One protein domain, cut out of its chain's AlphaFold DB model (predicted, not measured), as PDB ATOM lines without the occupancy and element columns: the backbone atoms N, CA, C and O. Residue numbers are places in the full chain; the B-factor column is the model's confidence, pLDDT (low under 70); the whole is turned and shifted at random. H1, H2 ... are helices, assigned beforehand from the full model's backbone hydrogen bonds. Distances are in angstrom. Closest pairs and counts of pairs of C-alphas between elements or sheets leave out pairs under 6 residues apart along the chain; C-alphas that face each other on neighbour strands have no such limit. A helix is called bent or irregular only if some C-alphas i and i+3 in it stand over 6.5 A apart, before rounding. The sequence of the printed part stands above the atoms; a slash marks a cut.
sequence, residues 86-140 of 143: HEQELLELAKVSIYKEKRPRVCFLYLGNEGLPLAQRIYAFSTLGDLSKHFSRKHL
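Overview. This is residues 86 to 140 of the 143 residues of an uncharacterized protein of Bipolaris oryzae ATCC 44560 (UniProt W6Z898). The longest helix, H1, makes one side of this small domain and H4 makes the far side, running roughly crosswise to H1, with two single-turn helices, H2 and H3, set between them. H2 and H3 meet each other and both touch H1, while H4 touches no other helix and is reached from H3 by residues 122 to 127. The printed part has 55 residues with four named helices, H1, H2, H3 and H4 in that order along the chain, and no named strand; the class is all helix. It is compact, with a radius of gyration of the C-alphas of 10.8 A, and the C-alphas span 30 by 26 by 16 A along their three main axes.

Arrangement. H1, residues 86 to 100, touches H2, residues 108 to 111, and the closest C-alphas are those of Ile 98 and Phe 108, 7.1 A apart. H1 and H3, residues 118 to 121, only just touch, with 3 pairs of C-alphas within 8 A. H1 touches H3 with residues 87 to 91 alone, and the closest C-alphas of the two helices are those of Glu 87 and Leu 118, 7.5 A apart. H2 and H3 touch, and their closest C-alphas, those of Leu 111 and Arg 121, are 4.3 A apart. Their centres are 9.1 A apart. H4, residues 128 to 138, is apart from H1, from H2 and from H3. In H1 and H4 every O i to N i+4 pair is within hydrogen-bond range. H2 and H3, with 4 residues each, are too short for such a pair, and in each the one O i to N i+3 pair is within range.

Along the chain. H1 runs from His 86, whose C-alpha is at (151.970, 131.673, 69.627), to Lys 100, with its C-alpha at (152.314, 130.805, 90.436), a length of 20.8 A. H4 runs from Leu 128 to Lys 138 over 15.4 A, and C-alpha 138 is at (130.400, 122.063, 84.926). H2, Phe 108 to Leu 111, and H3, Leu 118 to Arg 121, each measure 4.9 A from first to last C-alpha. None of the four helices is bent or irregular.

Size, cuts and confidence. The two C-alphas farthest apart are those of His 86 and Leu 140, the first and last printed residues, 32.1 A apart. The printed part has no cut. The links from H1 to H2, from H2 to H3 and from H3 to H4 are short, with 7, 6 and 6 residues. The mean pLDDT of the printed part is 89.0, and no printed residue of this model is under 70.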
ATOM      1  N   HIS A  86     152.639 130.817  68.638       70.38
ATOM      2  CA  HIS A  86     151.970 131.673  69.627       70.38
ATOM      3  C   HIS A  86     151.014 130.860  70.515       70.38
ATOM      4  O   HIS A  86     150.764 131.197  71.669       70.38
ATOM      5  N   GLU A  87     150.490 129.753  69.994       78.56
ATOM      6  CA  GLU A  87     149.546 128.896  70.702       78.56
ATOM      7  C   GLU A  87     150.203 128.107  71.837       78.56
ATOM      8  O   GLU A  87     149.636 128.019  72.931       78.56
ATOM      9  N   GLN A  88     151.409 127.570  71.607       82.31
ATOM     10  CA  GLN A  88     152.169 126.899  72.666       82.31
ATOM     11  C   GLN A  88     152.579 127.877  73.769       82.31
ATOM     12  O   GLN A  88     152.435 127.554  74.945       82.31
ATOM     13  N   GLU A  89     153.022 129.082  73.412       87.88
ATOM     14  CA  GLU A  89     153.404 130.105  74.390       87.88
ATOM     15  C   GLU A  89     152.226 130.498  75.295       87.88
ATOM     16  O   GLU A  89     152.354 130.521  76.520       87.88
ATOM     17  N   LEU A  90     151.041 130.714  74.716       86.56
ATOM     18  CA  LEU A  90     149.823 130.999  75.476       86.56
ATOM     19  C   LEU A  90     149.427 129.852  76.417       86.56
ATOM     20  O   LEU A  90     148.954 130.096  77.530       86.56
ATOM     21  N   LEU A  91     149.618 128.603  75.986       88.12
ATOM     22  CA  LEU A  91     149.331 127.430  76.808       88.12
ATOM     23  C   LEU A  91     150.302 127.324  77.990       88.12
ATOM     24  O   LEU A  91     149.873 127.050  79.113       88.12
ATOM     25  N   GLU A  92     151.591 127.577  77.762       88.69
ATOM     26  CA  GLU A  92     152.603 127.581  78.819       88.69
ATOM     27  C   GLU A  92     152.380 128.722  79.819       88.69
ATOM     28  O   GLU A  92     152.414 128.494  81.030       88.69
ATOM     29  N   LEU A  93     152.028 129.925  79.356       89.38
ATOM     30  CA  LEU A  93     151.647 131.035  80.239       89.38
ATOM     31  C   LEU A  93     150.434 130.683  81.114       89.38
ATOM     32  O   LEU A  93     150.431 130.969  82.315       89.38
ATOM     33  N   ALA A  94     149.427 130.015  80.545       89.56
ATOM     34  CA  ALA A  94     148.258 129.560  81.292       89.56
ATOM     35  C   ALA A  94     148.614 128.496  82.347       89.56
ATOM     36  O   ALA A  94     148.120 128.570  83.474       89.56
ATOM     37  N   LYS A  95     149.509 127.546  82.033       91.44
ATOM     38  CA  LYS A  95     150.027 126.571  83.014       91.44
ATOM     39  C   LYS A  95     150.754 127.278  84.152       91.44
ATOM     40  O   LYS A  95     150.468 127.029  85.320       91.44
ATOM     41  N   VAL A  96     151.653 128.201  83.819       91.31
ATOM     42  CA  VAL A  96     152.430 128.968  84.798       91.31
ATOM     43  C   VAL A  96     151.520 129.778  85.727       91.31
ATOM     44  O   VAL A  96     151.765 129.799  86.932       91.31
ATOM     45  N   SER A  97     150.454 130.393  85.204       88.81
ATOM     46  CA  SER A  97     149.462 131.129  86.003       88.81
ATOM     47  C   SER A  97     148.823 130.249  87.086       88.81
ATOM     48  O   SER A  97     148.722 130.680  88.233       88.81
ATOM     49  N   ILE A  98     148.488 128.989  86.779       87.88
ATOM     50  CA  ILE A  98     147.883 128.060  87.752       87.88
ATOM     51  C   ILE A  98     148.818 127.750  88.923       87.88
ATOM     52  O   ILE A  98     148.354 127.679  90.059       87.88
ATOM     53  N   TYR A  99     150.114 127.573  88.665       86.38
ATOM     54  CA  TYR A  99     151.078 127.222  89.712       86.38
ATOM     55  C   TYR A  99     151.630 128.433  90.469       86.38
ATOM     56  O   TYR A  99     151.987 128.308  91.640       86.38
ATOM     57  N   LYS A 100     151.733 129.600  89.822       89.25
ATOM     58  CA  LYS A 100     152.314 130.805  90.436       89.25
ATOM     59  C   LYS A 100     151.290 131.662  91.169       89.25
ATOM     60  O   LYS A 100     151.623 132.278  92.181       89.25
ATOM     61  N   GLU A 101     150.064 131.761  90.665       86.75
ATOM     62  CA  GLU A 101     149.055 132.614  91.280       86.75
ATOM     63  C   GLU A 101     148.398 131.910  92.469       86.75
ATOM     64  O   GLU A 101     147.898 130.795  92.360       86.75
ATOM     65  N   LYS A 102     148.289 132.607  93.607       85.94
ATOM     66  CA  LYS A 102     147.544 132.096  94.774       85.94
ATOM     67  C   LYS A 102     146.065 131.823  94.468       85.94
ATOM     68  O   LYS A 102     145.419 131.068  95.187       85.94
ATOM     69  N   ARG A 103     145.505 132.501  93.459       85.25
ATOM     70  CA  ARG A 103     144.115 132.356  93.011       85.25
ATOM     71  C   ARG A 103     144.042 132.512  91.488       85.25
ATOM     72  O   ARG A 103     143.806 133.629  91.026       85.25
ATOM     73  N   PRO A 104     144.244 131.430  90.722       88.75
ATOM     74  CA  PRO A 104     144.239 131.502  89.271       88.75
ATOM     75  C   PRO A 104     142.845 131.805  88.729       88.75
ATOM     76  O   PRO A 104     141.825 131.446  89.321       88.75
ATOM     77  N   ARG A 105     142.809 132.458  87.565       91.69
ATOM     78  CA  ARG A 105     141.571 132.770  86.831       91.69
ATOM     79  C   ARG A 105     141.274 131.800  85.690       91.69
ATOM     80  O   ARG A 105     140.266 131.975  85.019       91.69
ATOM     81  N   VAL A 106     142.116 130.795  85.472       92.00
ATOM     82  CA  VAL A 106     141.955 129.772  84.425       92.00
ATOM     83  C   VAL A 106     141.423 128.477  85.044       92.00
ATOM     84  O   VAL A 106     141.781 128.117  86.165       92.00
ATOM     85  N   CYS A 107     140.558 127.758  84.326       93.69
ATOM     86  CA  CYS A 107     140.077 126.451  84.770       93.69
ATOM     87  C   CYS A 107     141.115 125.358  84.469       93.69
ATOM     88  O   CYS A 107     141.331 125.012  83.310       93.69
ATOM     89  N   PHE A 108     141.714 124.768  85.509       92.62
ATOM     90  CA  PHE A 108     142.741 123.727  85.357       92.62
ATOM     91  C   PHE A 108     142.233 122.463  84.643       92.62
ATOM     92  O   PHE A 108     142.977 121.848  83.882       92.62
ATOM     93  N   LEU A 109     140.953 122.116  84.818       92.38
ATOM     94  CA  LEU A 109     140.333 120.988  84.117       92.38
ATOM     95  C   LEU A 109     140.183 121.256  82.618       92.38
ATOM     96  O   LEU A 109     140.365 120.352  81.812       92.38
ATOM     97  N   TYR A 110     139.873 122.495  82.227       92.88
ATOM     98  CA  TYR A 110     139.826 122.866  80.811       92.88
ATOM     99  C   TYR A 110     141.230 122.927  80.221       92.88
ATOM    100  O   TYR A 110     141.436 122.448  79.112       92.88
ATOM    101  N   LEU A 111     142.208 123.444  80.968       92.19
ATOM    102  CA  LEU A 111     143.591 123.502  80.507       92.19
ATOM    103  C   LEU A 111     144.142 122.107  80.167       92.19
ATOM    104  O   LEU A 111     144.787 121.940  79.129       92.19
ATOM    105  N   GLY A 112     143.840 121.103  80.995       88.62
ATOM    106  CA  GLY A 112     144.233 119.708  80.774       88.62
ATOM    107  C   GLY A 112     143.407 118.952  79.726       88.62
ATOM    108  O   GLY A 112     143.782 117.843  79.361       88.62
ATOM    109  N   ASN A 113     142.304 119.515  79.225       89.56
ATOM    110  CA  ASN A 113     141.426 118.824  78.284       89.56
ATOM    111  C   ASN A 113     141.847 119.081  76.830       89.56
ATOM    112  O   ASN A 113     141.524 120.118  76.249       89.56
ATOM    113  N   GLU A 114     142.537 118.112  76.231       88.88
ATOM    114  CA  GLU A 114     142.991 118.168  74.834       88.88
ATOM    115  C   GLU A 114     141.849 118.131  73.810       88.88
ATOM    116  O   GLU A 114     142.025 118.596  72.687       88.88
ATOM    117  N   GLY A 115     140.660 117.660  74.202       88.12
ATOM    118  CA  GLY A 115     139.466 117.655  73.355       88.12
ATOM    119  C   GLY A 115     138.787 119.022  73.214       88.12
ATOM    120  O   GLY A 115     137.822 119.145  72.460       88.12
ATOM    121  N   LEU A 116     139.250 120.053  73.934       88.62
ATOM    122  CA  LEU A 116     138.726 121.415  73.823       88.62
ATOM    123  C   LEU A 116     139.612 122.293  72.924       88.62
ATOM    124  O   LEU A 116     140.839 122.203  72.985       88.62
ATOM    125  N   PRO A 117     139.020 123.225  72.151       90.62
ATOM    126  CA  PRO A 117     139.785 124.229  71.418       90.62
ATOM    127  C   PRO A 117     140.681 125.046  72.352       90.62
ATOM    128  O   PRO A 117     140.255 125.417  73.450       90.62
ATOM    129  N   LEU A 118     141.882 125.408  71.892       87.44
ATOM    130  CA  LEU A 118     142.868 126.148  72.688       87.44
ATOM    131  C   LEU A 118     142.274 127.377  73.385       87.44
ATOM    132  O   LEU A 118     142.466 127.545  74.585       87.44
ATOM    133  N   ALA A 119     141.484 128.181  72.667       86.31
ATOM    134  CA  ALA A 119     140.836 129.378  73.206       86.31
ATOM    135  C   ALA A 119     139.958 129.103  74.444       86.31
ATOM    136  O   ALA A 119     139.822 129.964  75.308       86.31
ATOM    137  N   GLN A 120     139.369 127.907  74.548       89.19
ATOM    138  CA  GLN A 120     138.608 127.487  75.727       89.19
ATOM    139  C   GLN A 120     139.524 126.980  76.845       89.19
ATOM    140  O   GLN A 120     139.243 127.231  78.015       89.19
ATOM    141  N   ARG A 121     140.621 126.300  76.494       92.19
ATOM    142  CA  ARG A 121     141.612 125.768  77.445       92.19
ATOM    143  C   ARG A 121     142.324 126.881  78.213       92.19
ATOM    144  O   ARG A 121     142.500 126.768  79.421       92.19
ATOM    145  N   ILE A 122     142.681 127.967  77.523       92.62
ATOM    146  CA  ILE A 122     143.385 129.126  78.101       92.62
ATOM    147  C   ILE A 122     142.440 130.241  78.568       92.62
ATOM    148  O   ILE A 122     142.890 131.336  78.905       92.62
ATOM    149  N   TYR A 123     141.125 130.001  78.568       91.69
ATOM    150  CA  TYR A 123     140.152 131.029  78.914       91.69
ATOM    151  C   TYR A 123     140.339 131.504  80.364       91.69
ATOM    152  O   TYR A 123     140.143 130.747  81.320       91.69
ATOM    153  N   ALA A 124     140.680 132.783  80.514       92.38
ATOM    154  CA  ALA A 124     140.773 133.452  81.801       92.38
ATOM    155  C   ALA A 124     139.439 134.131  82.140       92.38
ATOM    156  O   ALA A 124     138.961 135.009  81.420       92.38
ATOM    157  N   PHE A 125     138.839 133.742  83.261       91.06
ATOM    158  CA  PHE A 125     137.605 134.342  83.759       91.06
ATOM    159  C   PHE A 125     137.865 135.767  84.267       91.06
ATOM    160  O   PHE A 125     138.907 136.052  84.853       91.06
ATOM    161  N   SER A 126     136.895 136.666  84.083       87.00
ATOM    162  CA  SER A 126     136.994 138.067  84.518       87.00
ATOM    163  C   SER A 126     137.096 138.207  86.038       87.00
ATOM    164  O   SER A 126     137.840 139.047  86.543       87.00
ATOM    165  N   THR A 127     136.364 137.373  86.778       89.38
ATOM    166  CA  THR A 127     136.376 137.350  88.241       89.38
ATOM    167  C   THR A 127     136.607 135.939  88.768       89.38
ATOM    168  O   THR A 127     136.204 134.947  88.160       89.38
ATOM    169  N   LEU A 128     137.204 135.845  89.958       88.00
ATOM    170  CA  LEU A 128     137.375 134.570  90.665       88.00
ATOM    171  C   LEU A 128     136.032 133.884  90.945       88.00
ATOM    172  O   LEU A 128     135.921 132.666  90.849       88.00
ATOM    173  N   GLY A 129     134.993 134.673  91.238       90.19
ATOM    174  CA  GLY A 129     133.652 134.152  91.478       90.19
ATOM    175  C   GLY A 129     133.042 133.488  90.244       90.19
ATOM    176  O   GLY A 129     132.297 132.520  90.381       90.19
ATOM    177  N   ASP A 130     133.362 133.958  89.038       91.62
ATOM    178  CA  ASP A 130     132.871 133.336  87.808       91.62
ATOM    179  C   ASP A 130     133.569 132.008  87.518       91.62
ATOM    180  O   ASP A 130     132.900 131.061  87.097       91.62
ATOM    181  N   LEU A 131     134.860 131.891  87.853       92.06
ATOM    182  CA  LEU A 131     135.562 130.610  87.828       92.06
ATOM    183  C   LEU A 131     134.954 129.625  88.840       92.06
ATOM    184  O   LEU A 131     134.641 128.492  88.479       92.06
ATOM    185  N   SER A 132     134.697 130.052  90.080       90.12
ATOM    186  CA  SER A 132     134.042 129.200  91.087       90.12
ATOM    187  C   SER A 132     132.659 128.727  90.626       90.12
ATOM    188  O   SER A 132     132.365 127.535  90.681       90.12
ATOM    189  N   LYS A 133     131.827 129.626  90.077       92.94
ATOM    190  CA  LYS A 133     130.522 129.256  89.494       92.94
ATOM    191  C   LYS A 133     130.672 128.273  88.338       92.94
ATOM    192  O   LYS A 133     129.827 127.394  88.177       92.94
ATOM    193  N   HIS A 134     131.690 128.451  87.499       93.19
ATOM    194  CA  HIS A 134     131.984 127.531  86.410       93.19
ATOM    195  C   HIS A 134     132.269 126.125  86.951       93.19
ATOM    196  O   HIS A 134     131.616 125.182  86.506       93.19
ATOM    197  N   PHE A 135     133.139 125.995  87.960       91.50
ATOM    198  CA  PHE A 135     133.418 124.715  88.617       91.50
ATOM    199  C   PHE A 135     132.152 124.048  89.152       91.50
ATOM    200  O   PHE A 135     131.852 122.921  88.754       91.50
ATOM    201  N   SER A 136     131.345 124.763  89.940       88.44
ATOM    202  CA  SER A 136     130.091 124.217  90.476       88.44
ATOM    203  C   SER A 136     129.124 123.752  89.381       88.44
ATOM    204  O   SER A 136     128.431 122.754  89.536       88.44
ATOM    205  N   ARG A 137     129.061 124.458  88.246       89.88
ATOM    206  CA  ARG A 137     128.094 124.171  87.170       89.88
ATOM    207  C   ARG A 137     128.553 123.135  86.152       89.88
ATOM    208  O   ARG A 137     127.698 122.635  85.417       89.88
ATOM    209  N   LYS A 138     129.854 122.915  85.993       89.56
ATOM    210  CA  LYS A 138     130.400 122.063  84.926       89.56
ATOM    211  C   LYS A 138     131.130 120.839  85.449       89.56
ATOM    212  O   LYS A 138     131.044 119.809  84.798       89.56
ATOM    213  N   HIS A 139     131.763 120.943  86.613       90.31
ATOM    214  CA  HIS A 139     132.657 119.907  87.124       90.31
ATOM    215  C   HIS A 139     132.118 119.225  88.384       90.31
ATOM    216  O   HIS A 139     132.358 118.044  88.571       90.31
ATOM    217  N   LEU A 140     131.330 119.931  89.204       85.12
ATOM    218  CA  LEU A 140     130.789 119.401  90.468       85.12
ATOM    219  C   LEU A 140     129.327 118.927  90.381       85.12
ATOM    220  O   LEU A 140     128.698 118.702  91.404       85.12
TER     221      LEU A 140